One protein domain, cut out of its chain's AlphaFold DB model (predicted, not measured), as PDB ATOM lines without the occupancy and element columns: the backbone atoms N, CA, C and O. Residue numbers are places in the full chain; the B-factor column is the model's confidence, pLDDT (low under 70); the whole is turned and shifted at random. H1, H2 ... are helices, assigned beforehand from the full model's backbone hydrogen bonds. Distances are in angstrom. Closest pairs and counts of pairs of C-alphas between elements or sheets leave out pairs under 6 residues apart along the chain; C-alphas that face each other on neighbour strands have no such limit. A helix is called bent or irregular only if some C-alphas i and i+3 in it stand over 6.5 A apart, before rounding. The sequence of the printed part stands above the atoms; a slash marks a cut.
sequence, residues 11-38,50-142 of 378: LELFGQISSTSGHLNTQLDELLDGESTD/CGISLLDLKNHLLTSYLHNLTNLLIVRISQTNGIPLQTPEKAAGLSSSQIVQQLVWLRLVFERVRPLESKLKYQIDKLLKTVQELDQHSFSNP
ATOM      1  N   LEU A  11      99.708 136.898 119.761       66.19
ATOM      2  CA  LEU A  11     101.161 137.082 119.735       66.19
ATOM      3  C   LEU A  11     101.919 135.782 120.020       66.19
ATOM      4  O   LEU A  11     102.910 135.502 119.345       66.19
ATOM      5  N   GLU A  12     101.441 134.964 120.961       72.50
ATOM      6  CA  GLU A  12     102.006 133.632 121.214       72.50
ATOM      7  C   GLU A  12     101.860 132.719 119.993       72.50
ATOM      8  O   GLU A  12     102.821 132.050 119.605       72.50
ATOM      9  N   LEU A  13     100.701 132.755 119.328       75.19
ATOM     10  CA  LEU A  13     100.470 132.003 118.097       75.19
ATOM     11  C   LEU A  13     101.412 132.459 116.968       75.19
ATOM     12  O   LEU A  13     101.991 131.622 116.278       75.19
ATOM     13  N   PHE A  14     101.634 133.767 116.802       70.38
ATOM     14  CA  PHE A  14     102.608 134.288 115.832       70.38
ATOM     15  C   PHE A  14     104.050 133.881 116.164       70.38
ATOM     16  O   PHE A  14     104.809 133.542 115.255       70.38
ATOM     17  N   GLY A  15     104.427 133.869 117.446       74.62
ATOM     18  CA  GLY A  15     105.733 133.386 117.897       74.62
ATOM     19  C   GLY A  15     105.941 131.899 117.599       74.62
ATOM     20  O   GLY A  15     106.986 131.512 117.074       74.62
ATOM     21  N   GLN A  16     104.920 131.073 117.843       80.25
ATOM     22  CA  GLN A  16     104.927 129.653 117.485       80.25
ATOM     23  C   GLN A  16     105.054 129.456 115.970       80.25
ATOM     24  O   GLN A  16     105.903 128.683 115.538       80.25
ATOM     25  N   ILE A  17     104.289 130.202 115.165       78.44
ATOM     26  CA  ILE A  17     104.352 130.152 113.694       78.44
ATOM     27  C   ILE A  17     105.732 130.580 113.172       78.44
ATOM     28  O   ILE A  17     106.263 129.978 112.242       78.44
ATOM     29  N   SER A  18     106.348 131.601 113.768       76.69
ATOM     30  CA  SER A  18     107.696 132.024 113.379       76.69
ATOM     31  C   SER A  18     108.749 130.973 113.741       76.69
ATOM     32  O   SER A  18     109.690 130.766 112.976       76.69
ATOM     33  N   SER A  19     108.600 130.309 114.888       79.88
ATOM     34  CA  SER A  19     109.500 129.240 115.333       79.88
ATOM     35  C   SER A  19     109.390 128.000 114.442       79.88
ATOM     36  O   SER A  19     110.402 127.484 113.965       79.88
ATOM     37  N   THR A  20     108.165 127.570 114.125       81.50
ATOM     38  CA  THR A  20     107.936 126.449 113.204       81.50
ATOM     39  C   THR A  20     108.424 126.778 111.799       81.50
ATOM     40  O   THR A  20     109.058 125.934 111.177       81.50
ATOM     41  N   SER A  21     108.237 128.012 111.321       80.25
ATOM     42  CA  SER A  21     108.798 128.444 110.036       80.25
ATOM     43  C   SER A  21     110.335 128.401 110.017       80.25
ATOM     44  O   SER A  21     110.947 127.962 109.042       80.25
ATOM     45  N   GLY A  22     110.983 128.795 111.119       77.75
ATOM     46  CA  GLY A  22     112.430 128.651 111.292       77.75
ATOM     47  C   GLY A  22     112.894 127.192 111.233       77.75
ATOM     48  O   GLY A  22     113.881 126.892 110.567       77.75
ATOM     49  N   HIS A  23     112.152 126.280 111.863       82.25
ATOM     50  CA  HIS A  23     112.446 124.847 111.828       82.25
ATOM     51  C   HIS A  23     112.250 124.236 110.430       82.25
ATOM     52  O   HIS A  23     113.084 123.458 109.969       82.25
ATOM     53  N   LEU A  24     111.202 124.648 109.712       80.44
ATOM     54  CA  LEU A  24     110.973 124.224 108.330       80.44
ATOM     55  C   LEU A  24     112.086 124.702 107.390       80.44
ATOM     56  O   LEU A  24     112.484 123.946 106.512       80.44
ATOM     57  N   ASN A  25     112.643 125.904 107.595       77.88
ATOM     58  CA  ASN A  25     113.822 126.349 106.840       77.88
ATOM     59  C   ASN A  25     115.002 125.388 107.021       77.88
ATOM     60  O   ASN A  25     115.612 124.998 106.037       77.88
ATOM     61  N   THR A  26     115.299 124.987 108.261       80.19
ATOM     62  CA  THR A  26     116.419 124.070 108.531       80.19
ATOM     63  C   THR A  26     116.187 122.675 107.958       80.19
ATOM     64  O   THR A  26     117.110 122.088 107.414       80.19
ATOM     65  N   GLN A  27     114.950 122.170 108.016       79.75
ATOM     66  CA  GLN A  27     114.603 120.866 107.443       79.75
ATOM     67  C   GLN A  27     114.649 120.873 105.913       79.75
ATOM     68  O   GLN A  27     115.052 119.887 105.307       79.75
ATOM     69  N   LEU A  28     114.237 121.970 105.271       76.19
ATOM     70  CA  LEU A  28     114.325 122.101 103.816       76.19
ATOM     71  C   LEU A  28     115.778 122.203 103.332       76.19
ATOM     72  O   LEU A  28     116.081 121.654 102.277       76.19
ATOM     73  N   ASP A  29     116.650 122.872 104.087       75.31
ATOM     74  CA  ASP A  29     118.088 122.966 103.791       75.31
ATOM     75  C   ASP A  29     118.764 121.589 103.925       75.31
ATOM     76  O   ASP A  29     119.447 121.134 103.013       75.31
ATOM     77  N   GLU A  30     118.451 120.854 104.999       81.19
ATOM     78  CA  GLU A  30     118.946 119.490 105.235       81.19
ATOM     79  C   GLU A  30     118.492 118.495 104.153       81.19
ATOM     80  O   GLU A  30     119.275 117.653 103.713       81.19
ATOM     81  N   LEU A  31     117.245 118.598 103.676       70.62
ATOM     82  CA  LEU A  31     116.744 117.752 102.589       70.62
ATOM     83  C   LEU A  31     117.403 118.074 101.242       70.62
ATOM     84  O   LEU A  31     117.712 117.158 100.481       70.62
ATOM     85  N   LEU A  32     117.636 119.356 100.950       69.12
ATOM     86  CA  LEU A  32     118.299 119.776  99.715       69.12
ATOM     87  C   LEU A  32     119.767 119.319  99.678       69.12
ATOM     88  O   LEU A  32     120.262 118.882  98.634       69.12
ATOM     89  N   ASP A  33     120.447 119.368 100.823       70.12
ATOM     90  CA  ASP A  33     121.806 118.855 100.976       70.12
ATOM     91  C   ASP A  33     121.844 117.320 100.898       70.12
ATOM     92  O   ASP A  33     122.731 116.760 100.249       70.12
ATOM     93  N   GLY A  34     120.850 116.633 101.471       65.81
ATOM     94  CA  GLY A  34     120.719 115.176 101.415       65.81
ATOM     95  C   GLY A  34     120.611 114.634  99.985       65.81
ATOM     96  O   GLY A  34     121.393 113.767  99.594       65.81
ATOM     97  N   GLU A  35     119.718 115.192  99.163       59.75
ATOM     98  CA  GLU A  35     119.522 114.748  97.770       59.75
ATOM     99  C   GLU A  35     120.722 115.034  96.857       59.75
ATOM    100  O   GLU A  35     120.949 114.332  95.870       59.75
ATOM    101  N   SER A  36     121.525 116.046  97.192       54.66
ATOM    102  CA  SER A  36     122.729 116.400  96.436       54.66
ATOM    103  C   SER A  36     123.847 115.356  96.582       54.66
ATOM    104  O   SER A  36     124.722 115.267  95.718       54.66
ATOM    105  N   THR A  37     123.829 114.561  97.660       49.91
ATOM    106  CA  THR A  37     124.906 113.615  98.013       49.91
ATOM    107  C   THR A  37     124.725 112.190  97.484       49.91
ATOM    108  O   THR A  37     125.702 111.445  97.442       49.91
ATOM    109  N   ASP A  38     123.545 111.835  96.968       47.34
ATOM    110  CA  ASP A  38     123.281 110.514  96.364       47.34
ATOM    111  C   ASP A  38     123.692 110.418  94.879       47.34
ATOM    112  O   ASP A  38     123.504 109.393  94.218       47.34
ATOM    113  N   CYS A  50     115.895 106.174  92.839       52.03
ATOM    114  CA  CYS A  50     114.560 106.743  92.977       52.03
ATOM    115  C   CYS A  50     114.163 107.577  91.744       52.03
ATOM    116  O   CYS A  50     114.419 108.772  91.675       52.03
ATOM    117  N   GLY A  51     113.488 106.948  90.777       60.69
ATOM    118  CA  GLY A  51     112.565 107.613  89.844       60.69
ATOM    119  C   GLY A  51     113.076 108.796  88.996       60.69
ATOM    120  O   GLY A  51     114.265 109.037  88.804       60.69
ATOM    121  N   ILE A  52     112.120 109.521  88.401       61.59
ATOM    122  CA  ILE A  52     112.373 110.700  87.559       61.59
ATOM    123  C   ILE A  52     112.612 111.899  88.484       61.59
ATOM    124  O   ILE A  52     111.667 112.587  88.869       61.59
ATOM    125  N   SER A  53     113.881 112.162  88.797       73.12
ATOM    126  CA  SER A  53     114.348 113.225  89.707       73.12
ATOM    127  C   SER A  53     113.717 114.614  89.466       73.12
ATOM    128  O   SER A  53     113.481 115.358  90.414       73.12
ATOM    129  N   LEU A  54     113.342 114.964  88.225       83.31
ATOM    130  CA  LEU A  54     112.714 116.266  87.944       83.31
ATOM    131  C   LEU A  54     111.357 116.449  88.646       83.31
ATOM    132  O   LEU A  54     111.002 117.572  89.011       83.31
ATOM    133  N   LEU A  55     110.572 115.376  88.790       82.00
ATOM    134  CA  LEU A  55     109.249 115.477  89.407       82.00
ATOM    135  C   LEU A  55     109.368 115.757  90.906       82.00
ATOM    136  O   LEU A  55     108.598 116.559  91.430       82.00
ATOM    137  N   ASP A  56     110.359 115.149  91.554       83.88
ATOM    138  CA  ASP A  56     110.619 115.363  92.974       83.88
ATOM    139  C   ASP A  56     111.173 116.765  93.225       83.88
ATOM    140  O   ASP A  56     110.604 117.544  93.991       83.88
ATOM    141  N   LEU A  57     112.160 117.171  92.418       84.62
ATOM    142  CA  LEU A  57     112.697 118.529  92.428       84.62
ATOM    143  C   LEU A  57     111.586 119.580  92.297       84.62
ATOM    144  O   LEU A  57     111.604 120.603  92.979       84.62
ATOM    145  N   LYS A  58     110.585 119.349  91.439       87.88
ATOM    146  CA  LYS A  58     109.448 120.268  91.294       87.88
ATOM    147  C   LYS A  58     108.638 120.391  92.584       87.88
ATOM    148  O   LYS A  58     108.218 121.502  92.916       87.88
ATOM    149  N   ASN A  59     108.404 119.284  93.281       86.88
ATOM    150  CA  ASN A  59     107.691 119.288  94.553       86.88
ATOM    151  C   ASN A  59     108.490 120.069  95.604       86.88
ATOM    152  O   ASN A  59     107.926 120.966  96.231       86.88
ATOM    153  N   HIS A  60     109.802 119.833  95.704       85.19
ATOM    154  CA  HIS A  60     110.700 120.566  96.605       85.19
ATOM    155  C   HIS A  60     110.794 122.068  96.280       85.19
ATOM    156  O   HIS A  60     110.747 122.921  97.167       85.19
ATOM    157  N   LEU A  61     110.836 122.439  94.998       88.31
ATOM    158  CA  LEU A  61     110.798 123.843  94.580       88.31
ATOM    159  C   LEU A  61     109.457 124.508  94.919       88.31
ATOM    160  O   LEU A  61     109.418 125.690  95.271       88.31
ATOM    161  N   LEU A  62     108.345 123.773  94.814       88.94
ATOM    162  CA  LEU A  62     107.016 124.287  95.139       88.94
ATOM    163  C   LEU A  62     106.847 124.492  96.646       88.94
ATOM    164  O   LEU A  62     106.320 125.530  97.052       88.94
ATOM    165  N   THR A  63     107.310 123.550  97.467       87.50
ATOM    166  CA  THR A  63     107.285 123.692  98.929       87.50
ATOM    167  C   THR A  63     108.175 124.851  99.373       87.50
ATOM    168  O   THR A  63     107.711 125.699 100.137       87.50
ATOM    169  N   SER A  64     109.377 124.988  98.804       87.94
ATOM    170  CA  SER A  64     110.256 126.143  99.033       87.94
ATOM    171  C   SER A  64     109.595 127.473  98.627       87.94
ATOM    172  O   SER A  64     109.670 128.468  99.352       87.94
ATOM    173  N   TYR A  65     108.862 127.510  97.510       91.50
ATOM    174  CA  TYR A  65     108.127 128.707  97.088       91.50
ATOM    175  C   TYR A  65     107.000 129.091  98.054       91.50
ATOM    176  O   TYR A  65     106.874 130.263  98.416       91.50
ATOM    177  N   LEU A  66     106.195 128.119  98.496       89.25
ATOM    178  CA  LEU A  66     105.133 128.354  99.477       89.25
ATOM    179  C   LEU A  66     105.702 128.832 100.813       89.25
ATOM    180  O   LEU A  66     105.164 129.766 101.401       89.25
ATOM    181  N   HIS A  67     106.816 128.247 101.246       85.56
ATOM    182  CA  HIS A  67     107.501 128.623 102.475       85.56
ATOM    183  C   HIS A  67     108.039 130.060 102.445       85.56
ATOM    184  O   HIS A  67     107.863 130.842 103.378       85.56
ATOM    185  N   ASN A  68     108.632 130.481 101.330       86.25
ATOM    186  CA  ASN A  68     109.080 131.866 101.202       86.25
ATOM    187  C   ASN A  68     107.901 132.860 101.127       86.25
ATOM    188  O   ASN A  68     108.013 133.999 101.586       86.25
ATOM    189  N   LEU A  69     106.743 132.431 100.612       87.38
ATOM    190  CA  LEU A  69     105.505 133.215 100.634       87.38
ATOM    191  C   LEU A  69     104.969 133.365 102.069       87.38
ATOM    192  O   LEU A  69     104.641 134.478 102.481       87.38
ATOM    193  N   THR A  70     104.909 132.286 102.854       85.12
ATOM    194  CA  THR A  70     104.473 132.360 104.259       85.12
ATOM    195  C   THR A  70     105.401 133.258 105.074       85.12
ATOM    196  O   THR A  70     104.909 134.095 105.828       85.12
ATOM    197  N   ASN A  71     106.715 133.205 104.841       81.62
ATOM    198  CA  ASN A  71     107.677 134.127 105.451       81.62
ATOM    199  C   ASN A  71     107.415 135.591 105.080       81.62
ATOM    200  O   ASN A  71     107.440 136.463 105.949       81.62
ATOM    201  N   LEU A  72     107.084 135.876 103.817       83.81
ATOM    202  CA  LEU A  72     106.674 137.216 103.390       83.81
ATOM    203  C   LEU A  72     105.411 137.669 104.147       83.81
ATOM    204  O   LEU A  72     105.361 138.794 104.645       83.81
ATOM    205  N   LEU A  73     104.403 136.799 104.278       83.00
ATOM    206  CA  LEU A  73     103.176 137.104 105.022       83.00
ATOM    207  C   LEU A  73     103.460 137.380 106.502       83.00
ATOM    208  O   LEU A  73     102.948 138.363 107.033       83.00
ATOM    209  N   ILE A  74     104.314 136.580 107.144       79.88
ATOM    210  CA  ILE A  74     104.731 136.782 108.539       79.88
ATOM    211  C   ILE A  74     105.405 138.150 108.699       79.88
ATOM    212  O   ILE A  74     105.035 138.917 109.588       79.88
ATOM    213  N   VAL A  75     106.325 138.510 107.796       78.38
ATOM    214  CA  VAL A  75     106.987 139.824 107.803       78.38
ATOM    215  C   VAL A  75     105.974 140.958 107.621       78.38
ATOM    216  O   VAL A  75     106.061 141.975 108.306       78.38
ATOM    217  N   ARG A  76     104.981 140.800 106.738       80.88
ATOM    218  CA  ARG A  76     103.941 141.820 106.520       80.88
ATOM    219  C   ARG A  76     103.038 142.000 107.729       80.88
ATOM    220  O   ARG A  76     102.765 143.137 108.094       80.88
ATOM    221  N   ILE A  77     102.617 140.913 108.367       78.38
ATOM    222  CA  ILE A  77     101.765 140.969 109.559       78.38
ATOM    223  C   ILE A  77     102.539 141.547 110.758       78.38
ATOM    224  O   ILE A  77     102.002 142.342 111.528       78.38
ATOM    225  N   SER A  78     103.828 141.220 110.888       73.19
ATOM    226  CA  SER A  78     104.704 141.827 111.898       73.19
ATOM    227  C   SER A  78     104.854 143.342 111.688       73.19
ATOM    228  O   SER A  78     104.747 144.100 112.653       73.19
ATOM    229  N   GLN A  79     104.999 143.802 110.436       72.31
ATOM    230  CA  GLN A  79     105.064 145.230 110.099       72.31
ATOM    231  C   GLN A  79     103.770 145.990 110.430       72.31
ATOM    232  O   GLN A  79     103.845 147.127 110.887       72.31
ATOM    233  N   THR A  80     102.591 145.398 110.210       69.94
ATOM    234  CA  THR A  80     101.305 146.072 110.476       69.94
ATOM    235  C   THR A  80     100.981 146.172 111.961       69.94
ATOM    236  O   THR A  80     100.346 147.135 112.379       69.94
ATOM    237  N   ASN A  81     101.420 145.196 112.756       66.38
ATOM    238  CA  ASN A  81     101.096 145.114 114.180       66.38
ATOM    239  C   ASN A  81     102.161 145.769 115.081       66.38
ATOM    240  O   ASN A  81     101.991 145.800 116.295       66.38
ATOM    241  N   GLY A  82     103.261 146.280 114.510       58.62
ATOM    242  CA  GLY A  82     104.328 146.959 115.258       58.62
ATOM    243  C   GLY A  82     105.088 146.056 116.239       58.62
ATOM    244  O   GLY A  82     105.750 146.559 117.143       58.62
ATOM    245  N   ILE A  83     104.986 144.732 116.085       59.62
ATOM    246  CA  ILE A  83     105.581 143.752 116.998       59.62
ATOM    247  C   ILE A  83     107.050 143.554 116.600       59.62
ATOM    248  O   ILE A  83     107.302 143.063 115.493       59.62
ATOM    249  N   PRO A  84     108.027 143.881 117.467       54.50
ATOM    250  CA  PRO A  84     109.410 143.507 117.228       54.50
ATOM    251  C   PRO A  84     109.518 141.987 117.360       54.50
ATOM    252  O   PRO A  84     109.296 141.423 118.432       54.50
ATOM    253  N   LEU A  85     109.828 141.307 116.255       55.34
ATOM    254  CA  LEU A  85     110.173 139.889 116.283       55.34
ATOM    255  C   LEU A  85     111.317 139.709 117.301       55.34
ATOM    256  O   LEU A  85     112.354 140.360 117.176       55.34
ATOM    257  N   GLN A  86     111.139 138.844 118.305       51.50
ATOM    258  CA  GLN A  86     112.077 138.628 119.426       51.50
ATOM    259  C   GLN A  86     113.436 138.016 119.017       51.50
ATOM    260  O   GLN A  86     114.194 137.535 119.853       51.50
ATOM    261  N   THR A  87     113.788 138.043 117.733       44.81
ATOM    262  CA  THR A  87     115.087 137.595 117.221       44.81
ATOM    263  C   THR A  87     115.726 138.708 116.377       44.81
ATOM    264  O   THR A  87     115.870 138.566 115.161       44.81
ATOM    265  N   PRO A  88     116.110 139.842 116.999       44.44
ATOM    266  CA  PRO A  88     116.653 141.005 116.287       44.44
ATOM    267  C   PRO A  88     117.960 140.715 115.528       44.44
ATOM    268  O   PRO A  88     118.280 141.415 114.574       44.44
ATOM    269  N   GLU A  89     118.673 139.641 115.871       45.09
ATOM    270  CA  GLU A  89     120.013 139.356 115.338       45.09
ATOM    271  C   GLU A  89     120.007 138.469 114.070       45.09
ATOM    272  O   GLU A  89     120.940 138.524 113.274       45.09
ATOM    273  N   LYS A  90     118.949 137.674 113.826       44.94
ATOM    274  CA  LYS A  90     118.806 136.845 112.601       44.94
ATOM    275  C   LYS A  90     117.668 137.300 111.676       44.94
ATOM    276  O   LYS A  90     117.714 137.019 110.481       44.94
ATOM    277  N   ALA A  91     116.693 138.057 112.189       44.88
ATOM    278  CA  ALA A  91     115.577 138.594 111.401       44.88
ATOM    279  C   ALA A  91     115.910 139.912 110.674       44.88
ATOM    280  O   ALA A  91     115.275 140.233 109.672       44.88
ATOM    281  N   ALA A  92     116.927 140.659 111.123       40.50
ATOM    282  CA  ALA A  92     117.438 141.826 110.397       40.50
ATOM    283  C   ALA A  92     118.283 141.438 109.164       40.50
ATOM    284  O   ALA A  92     118.448 142.241 108.247       40.50
ATOM    285  N   GLY A  93     118.788 140.198 109.130       43.09
ATOM    286  CA  GLY A  93     119.594 139.659 108.034       43.09
ATOM    287  C   GLY A  93     118.769 139.210 106.831       43.09
ATOM    288  O   GLY A  93     119.158 139.507 105.707       43.09
ATOM    289  N   LEU A  94     117.600 138.591 107.048       53.72
ATOM    290  CA  LEU A  94     116.674 138.207 105.976       53.72
ATOM    291  C   LEU A  94     115.739 139.371 105.638       53.72
ATOM    292  O   LEU A  94     114.526 139.334 105.848       53.72
ATOM    293  N   SER A  95     116.334 140.466 105.163       63.72
ATOM    294  CA  SER A  95     115.574 141.635 104.722       63.72
ATOM    295  C   SER A  95     114.447 141.200 103.778       63.72
ATOM    296  O   SER A  95     114.622 140.298 102.958       63.72
ATOM    297  N   SER A  96     113.280 141.847 103.859       67.88
ATOM    298  CA  SER A  96     112.155 141.571 102.943       67.88
ATOM    299  C   SER A  96     112.582 141.539 101.463       67.88
ATOM    300  O   SER A  96     112.014 140.792 100.671       67.88
ATOM    301  N   SER A  97     113.638 142.282 101.114       78.50
ATOM    302  CA  SER A  97     114.291 142.259  99.806       78.50
ATOM    303  C   SER A  97     114.910 140.904  99.437       78.50
ATOM    304  O   SER A  97     114.787 140.491  98.290       78.50
ATOM    305  N   GLN A  98     115.559 140.200 100.369       83.56
ATOM    306  CA  GLN A  98     116.163 138.885 100.119       83.56
ATOM    307  C   GLN A  98     115.108 137.801  99.908       83.56
ATOM    308  O   GLN A  98     115.225 137.019  98.970       83.56
ATOM    309  N   ILE A  99     114.042 137.805 100.715       83.12
ATOM    310  CA  ILE A  99     112.913 136.880 100.536       83.12
ATOM    311  C   ILE A  99     112.294 137.105  99.152       83.12
ATOM    312  O   ILE A  99     112.112 136.167  98.382       83.12
ATOM    313  N   VAL A 100     112.047 138.364  98.775       87.50
ATOM    314  CA  VAL A 100     111.535 138.703  97.438       87.50
ATOM    315  C   VAL A 100     112.503 138.260  96.336       87.50
ATOM    316  O   VAL A 100     112.060 137.713  95.328       87.50
ATOM    317  N   GLN A 101     113.813 138.433  96.520       90.19
ATOM    318  CA  GLN A 101     114.824 137.969  95.568       90.19
ATOM    319  C   GLN A 101     114.810 136.441  95.412       90.19
ATOM    320  O   GLN A 101     114.878 135.952  94.284       90.19
ATOM    321  N   GLN A 102     114.649 135.690  96.504       87.62
ATOM    322  CA  GLN A 102     114.490 134.233  96.478       87.62
ATOM    323  C   GLN A 102     113.195 133.809  95.769       87.62
ATOM    324  O   GLN A 102     113.226 132.881  94.965       87.62
ATOM    325  N   LEU A 103     112.073 134.519  95.965       89.75
ATOM    326  CA  LEU A 103     110.834 134.262  95.212       89.75
ATOM    327  C   LEU A 103     111.023 134.492  93.708       89.75
ATOM    328  O   LEU A 103     110.556 133.690  92.898       89.75
ATOM    329  N   VAL A 104     111.688 135.586  93.327       93.69
ATOM    330  CA  VAL A 104     111.979 135.893  91.919       93.69
ATOM    331  C   VAL A 104     112.900 134.828  91.323       93.69
ATOM    332  O   VAL A 104     112.661 134.369  90.206       93.69
ATOM    333  N   TRP A 105     113.906 134.384  92.077       92.94
ATOM    334  CA  TRP A 105     114.796 133.305  91.665       92.94
ATOM    335  C   TRP A 105     114.036 131.989  91.458       92.94
ATOM    336  O   TRP A 105     114.099 131.425  90.366       92.94
ATOM    337  N   LEU A 106     113.226 131.556  92.431       91.38
ATOM    338  CA  LEU A 106     112.372 130.366  92.314       91.38
ATOM    339  C   LEU A 106     111.424 130.467  91.112       91.38
ATOM    340  O   LEU A 106     111.219 129.492  90.387       91.38
ATOM    341  N   ARG A 107     110.878 131.659  90.837       93.44
ATOM    342  CA  ARG A 107     110.025 131.884  89.665       93.44
ATOM    343  C   ARG A 107     110.777 131.666  88.353       93.44
ATOM    344  O   ARG A 107     110.237 131.021  87.455       93.44
ATOM    345  N   LEU A 108     112.005 132.168  88.255       94.25
ATOM    346  CA  LEU A 108     112.866 131.974  87.090       94.25
ATOM    347  C   LEU A 108     113.208 130.486  86.914       94.25
ATOM    348  O   LEU A 108     113.125 129.961  85.802       94.25
ATOM    349  N   VAL A 109     113.503 129.775  88.006       92.62
ATOM    350  CA  VAL A 109     113.727 128.322  87.979       92.62
ATOM    351  C   VAL A 109     112.500 127.594  87.415       92.62
ATOM    352  O   VAL A 109     112.648 126.796  86.490       92.62
ATOM    353  N   PHE A 110     111.277 127.931  87.846       92.19
ATOM    354  CA  PHE A 110     110.057 127.339  87.274       92.19
ATOM    355  C   PHE A 110     109.902 127.587  85.769       92.19
ATOM    356  O   PHE A 110     109.424 126.712  85.045       92.19
ATOM    357  N   GLU A 111     110.303 128.752  85.264       93.62
ATOM    358  CA  GLU A 111     110.275 129.034  83.824       93.62
ATOM    359  C   GLU A 111     111.255 128.154  83.043       93.62
ATOM    360  O   GLU A 111     110.952 127.746  81.920       93.62
ATOM    361  N   ARG A 112     112.392 127.803  83.651       92.75
ATOM    362  CA  ARG A 112     113.390 126.897  83.067       92.75
ATOM    363  C   ARG A 112     113.001 125.427  83.172       92.75
ATOM    364  O   ARG A 112     113.331 124.664  82.268       92.75
ATOM    365  N   VAL A 113     112.249 125.042  84.200       90.88
ATOM    366  CA  VAL A 113     111.742 123.671  84.370       90.88
ATOM    367  C   VAL A 113     110.610 123.351  83.377       90.88
ATOM    368  O   VAL A 113     110.565 122.247  82.841       90.88
ATOM    369  N   ARG A 114     109.749 124.315  83.013       90.44
ATOM    370  CA  ARG A 114     108.646 124.123  82.037       90.44
ATOM    371  C   ARG A 114     109.034 123.446  80.708       90.44
ATOM    372  O   ARG A 114     108.339 122.513  80.301       90.44
ATOM    373  N   PRO A 115     110.090 123.870  79.986       93.00
ATOM    374  CA  PRO A 115     110.509 123.188  78.762       93.00
ATOM    375  C   PRO A 115     111.134 121.805  79.007       93.00
ATOM    376  O   PRO A 115     111.207 121.008  78.076       93.00
ATOM    377  N   LEU A 116     111.602 121.500  80.222       88.06
ATOM    378  CA  LEU A 116     112.059 120.151  80.576       88.06
ATOM    379  C   LEU A 116     110.860 119.226  80.811       88.06
ATOM    380  O   LEU A 116     110.836 118.112  80.293       88.06
ATOM    381  N   GLU A 117     109.818 119.724  81.478       87.50
ATOM    382  CA  GLU A 117     108.551 119.004  81.648       87.50
ATOM    383  C   GLU A 117     107.907 118.653  80.306       87.50
ATOM    384  O   GLU A 117     107.425 117.539  80.129       87.50
ATOM    385  N   SER A 118     107.930 119.563  79.324       90.25
ATOM    386  CA  SER A 118     107.348 119.280  78.007       90.25
ATOM    387  C   SER A 118     108.090 118.174  77.252       90.25
ATOM    388  O   SER A 118     107.454 117.403  76.534       90.25
ATOM    389  N   LYS A 119     109.410 118.051  77.446       88.81
ATOM    390  CA  LYS A 119     110.217 116.952  76.892       88.81
ATOM    391  C   LYS A 119     109.940 115.629  77.605       88.81
ATOM    392  O   LYS A 119     109.812 114.602  76.942       88.81
ATOM    393  N   LEU A 120     109.818 115.654  78.933       86.44
ATOM    394  CA  LEU A 120     109.541 114.456  79.731       86.44
ATOM    395  C   LEU A 120     108.090 113.994  79.643       86.44
ATOM    396  O   LEU A 120     107.832 112.812  79.839       86.44
ATOM    397  N   LYS A 121     107.148 114.876  79.294       89.31
ATOM    398  CA  LYS A 121     105.724 114.546  79.192       89.31
ATOM    399  C   LYS A 121     105.481 113.293  78.357       89.31
ATOM    400  O   LYS A 121     104.725 112.434  78.777       89.31
ATOM    401  N   TYR A 122     106.154 113.154  77.215       87.88
ATOM    402  CA  TYR A 122     105.997 111.960  76.386       87.88
ATOM    403  C   TYR A 122     106.465 110.684  77.097       87.88
ATOM    404  O   TYR A 122     105.813 109.651  76.992       87.88
ATOM    405  N   GLN A 123     107.582 110.751  77.824       87.25
ATOM    406  CA  GLN A 123     108.109 109.610  78.571       87.25
ATOM    407  C   GLN A 123     107.185 109.241  79.733       87.25
ATOM    408  O   GLN A 123     106.888 108.066  79.916       87.25
ATOM    409  N   ILE A 124     106.670 110.240  80.453       87.62
ATOM    410  CA  ILE A 124     105.689 110.059  81.528       87.62
ATOM    411  C   ILE A 124     104.394 109.459  80.968       87.62
ATOM    412  O   ILE A 124     103.923 108.452  81.481       87.62
ATOM    413  N   ASP A 125     103.858 110.012  79.878       90.38
ATOM    414  CA  ASP A 125     102.645 109.513  79.222       90.38
ATOM    415  C   ASP A 125     102.851 108.089  78.673       90.38
ATOM    416  O   ASP A 125     101.921 107.288  78.697       90.38
ATOM    417  N   LYS A 126     104.057 107.750  78.187       87.38
ATOM    418  CA  LYS A 126     104.403 106.386  77.749       87.38
ATOM    419  C   LYS A 126     104.413 105.426  78.934       87.38
ATOM    420  O   LYS A 126     103.765 104.393  78.853       87.38
ATOM    421  N   LEU A 127     105.094 105.776  80.026       85.94
ATOM    422  CA  LEU A 127     105.144 104.945  81.230       85.94
ATOM    423  C   LEU A 127     103.750 104.760  81.845       85.94
ATOM    424  O   LEU A 127     103.378 103.646  82.198       85.94
ATOM    425  N   LEU A 128     102.943 105.821  81.893       88.00
ATOM    426  CA  LEU A 128     101.567 105.757  82.381       88.00
ATOM    427  C   LEU A 128     100.719 104.830  81.506       88.00
ATOM    428  O   LEU A 128     100.017 103.980  82.041       88.00
ATOM    429  N   LYS A 129     100.839 104.924  80.176       89.50
ATOM    430  CA  LYS A 129     100.168 103.986  79.262       89.50
ATOM    431  C   LYS A 129     100.610 102.552  79.498       89.50
ATOM    432  O   LYS A 129      99.743 101.709  79.643       89.50
ATOM    433  N   THR A 130     101.911 102.293  79.638       84.31
ATOM    434  CA  THR A 130     102.391 100.931  79.911       84.31
ATOM    435  C   THR A 130     101.875 100.395  81.242       84.31
ATOM    436  O   THR A 130     101.492  99.238  81.304       84.31
ATOM    437  N   VAL A 131     101.807 101.223  82.293       86.44
ATOM    438  CA  VAL A 131     101.241 100.825  83.594       86.44
ATOM    439  C   VAL A 131      99.739 100.574  83.474       86.44
ATOM    440  O   VAL A 131      99.251  99.568  83.967       86.44
ATOM    441  N   GLN A 132      99.004 101.438  82.774       85.56
ATOM    442  CA  GLN A 132      97.568 101.275  82.550       85.56
ATOM    443  C   GLN A 132      97.255 100.032  81.704       85.56
ATOM    444  O   GLN A 132      96.273  99.343  81.964       85.56
ATOM    445  N   GLU A 133      98.080  99.747  80.701       78.94
ATOM    446  CA  GLU A 133      98.008  98.545  79.877       78.94
ATOM    447  C   GLU A 133      98.358  97.312  80.720       78.94
ATOM    448  O   GLU A 133      97.602  96.352  80.699       78.94
ATOM    449  N   LEU A 134      99.400  97.348  81.554       75.44
ATOM    450  CA  LEU A 134      99.719  96.277  82.509       75.44
ATOM    451  C   LEU A 134      98.574  96.017  83.499       75.44
ATOM    452  O   LEU A 134      98.196  94.864  83.683       75.44
ATOM    453  N   ASP A 135      97.963  97.051  84.075       74.81
ATOM    454  CA  ASP A 135      96.825  96.913  84.995       74.81
ATOM    455  C   ASP A 135      95.577  96.344  84.294       74.81
ATOM    456  O   ASP A 135      94.830  95.558  84.879       74.81
ATOM    457  N   GLN A 136      95.348  96.695  83.024       66.25
ATOM    458  CA  GLN A 136      94.240  96.159  82.221       66.25
ATOM    459  C   GLN A 136      94.519  94.738  81.696       66.25
ATOM    460  O   GLN A 136      93.606  93.910  81.617       66.25
ATOM    461  N   HIS A 137      95.775  94.423  81.376       55.56
ATOM    462  CA  HIS A 137      96.209  93.140  80.819       55.56
ATOM    463  C   HIS A 137      96.580  92.105  81.883       55.56
ATOM    464  O   HIS A 137      96.520  90.910  81.597       55.56
ATOM    465  N   SER A 138      96.823  92.508  83.136       54.34
ATOM    466  CA  SER A 138      96.993  91.570  84.253       54.34
ATOM    467  C   SER A 138      95.714  90.767  84.550       54.34
ATOM    468  O   SER A 138      95.783  89.754  85.244       54.34
ATOM    469  N   PHE A 139      94.563  91.159  83.982       51.53
ATOM    470  CA  PHE A 139      93.307  90.402  84.039       51.53
ATOM    471  C   PHE A 139      92.929  89.686  82.730       51.53
ATOM    472  O   PHE A 139      92.008  88.869  82.745       51.53
ATOM    473  N   SER A 140      93.603  89.941  81.598       54.16
ATOM    474  CA  SER A 140      93.263  89.281  80.329       54.16
ATOM    475  C   SER A 140      94.407  89.281  79.297       54.16
ATOM    476  O   SER A 140      94.682  90.277  78.638       54.16
ATOM    477  N   ASN A 141      94.974  88.092  79.082       48.78
ATOM    478  CA  ASN A 141      95.712  87.634  77.893       48.78
ATOM    479  C   ASN A 141      97.238  87.922  77.785       48.78
ATOM    480  O   ASN A 141      97.653  89.070  77.672       48.78
ATOM    481  N   PRO A 142      98.079  86.870  77.637       54.97
ATOM    482  CA  PRO A 142      99.537  86.958  77.441       54.97
ATOM    483  C   PRO A 142      99.972  87.280  75.991       54.97
ATOM    484  O   PRO A 142     101.099  87.003  75.599       54.97
TER     485      PRO A 142
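This is residues 11 to 38 and 50 to 142 of the 378 residues of an uncharacterized protein of Puccinia coronata f. sp. avenae (UniProt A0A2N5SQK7). Three long helical stretches run side by side at shallow tilts, H1 and H4a on either side of H2, in a loose up-and-down arrangement where each contact is made along part of H2 or H4a. The long last helix H4 then bends, and its second arm H4b swings away from the others; residues 125 to 142 stick out as a free arm that adds to the length. The short H3 sits in the loop near the end where H2 turns back to H4. The printed part has 121 residues with four named helices, H1, H2, H3 and H4 in order, and no named strand: the class is all helix. It is only just extended, close to loose, with a radius of gyration of the C-alphas of 20.7 A, and spans 70 by 30 by 29 A.

H1, residues 11 to 37, touches H2, residues 53 to 81, which takes part with residues 64 to 74 alone; the closest C-alphas are those of Ser 21 and Asn 71, 7.4 A apart. They run opposite ways at a shallow tilt of 25 degrees. H3, residues 88 to 91, touches no helix. H4, residues 96 to 137, was assigned as one helix by its hydrogen bonds but is bent, with C-alphas 119 and 122 6.6 A apart; its arms H4a, residues 96 to 119, and H4b, residues 122 to 137, stand at a steep tilt of 62 degrees. H4a touches H2 with residues 96 to 106 alone, closest at the C-alphas of Asn 68 and Ile 99, 6.3 A apart. These two run opposite ways at a shallow tilt of 24 degrees. H1 and H4a are apart, and H4b touches no helix. Every O i to N i+4 pair is within hydrogen-bond range in H2 and H4b, against 22 of 23 in H1 and 17 of 20 in H4a; H3 is too short for such a pair.

H1 begins at C-alpha 11 at (101.161, 137.082, 119.735) and is 39.8 A long. H2 is 42.3 A long and ends at C-alpha 81 at (101.096, 145.114, 114.180). H3 is 5.6 A long. H4a is 35.9 A long, and H4b, 21.7 A long, ends at C-alpha 137 at (96.209, 93.140, 80.819).

The two C-alphas farthest apart are those of Gly 82 and Pro 142, at 71.1 A. Without the free residues 125 to 142 the body spans 52 by 25 by 22 A. Residues 39 to 49 are not printed; C-alphas 38 and 50 are 10.1 A apart across this cut, in the link from H1 to H2. The link from H2 to H3 is short and that from H3 to H4 tight. Mean pLDDT of the printed part is 76.0; 34 residues are under 70, among them residues 80 to 96 and 136 to 142.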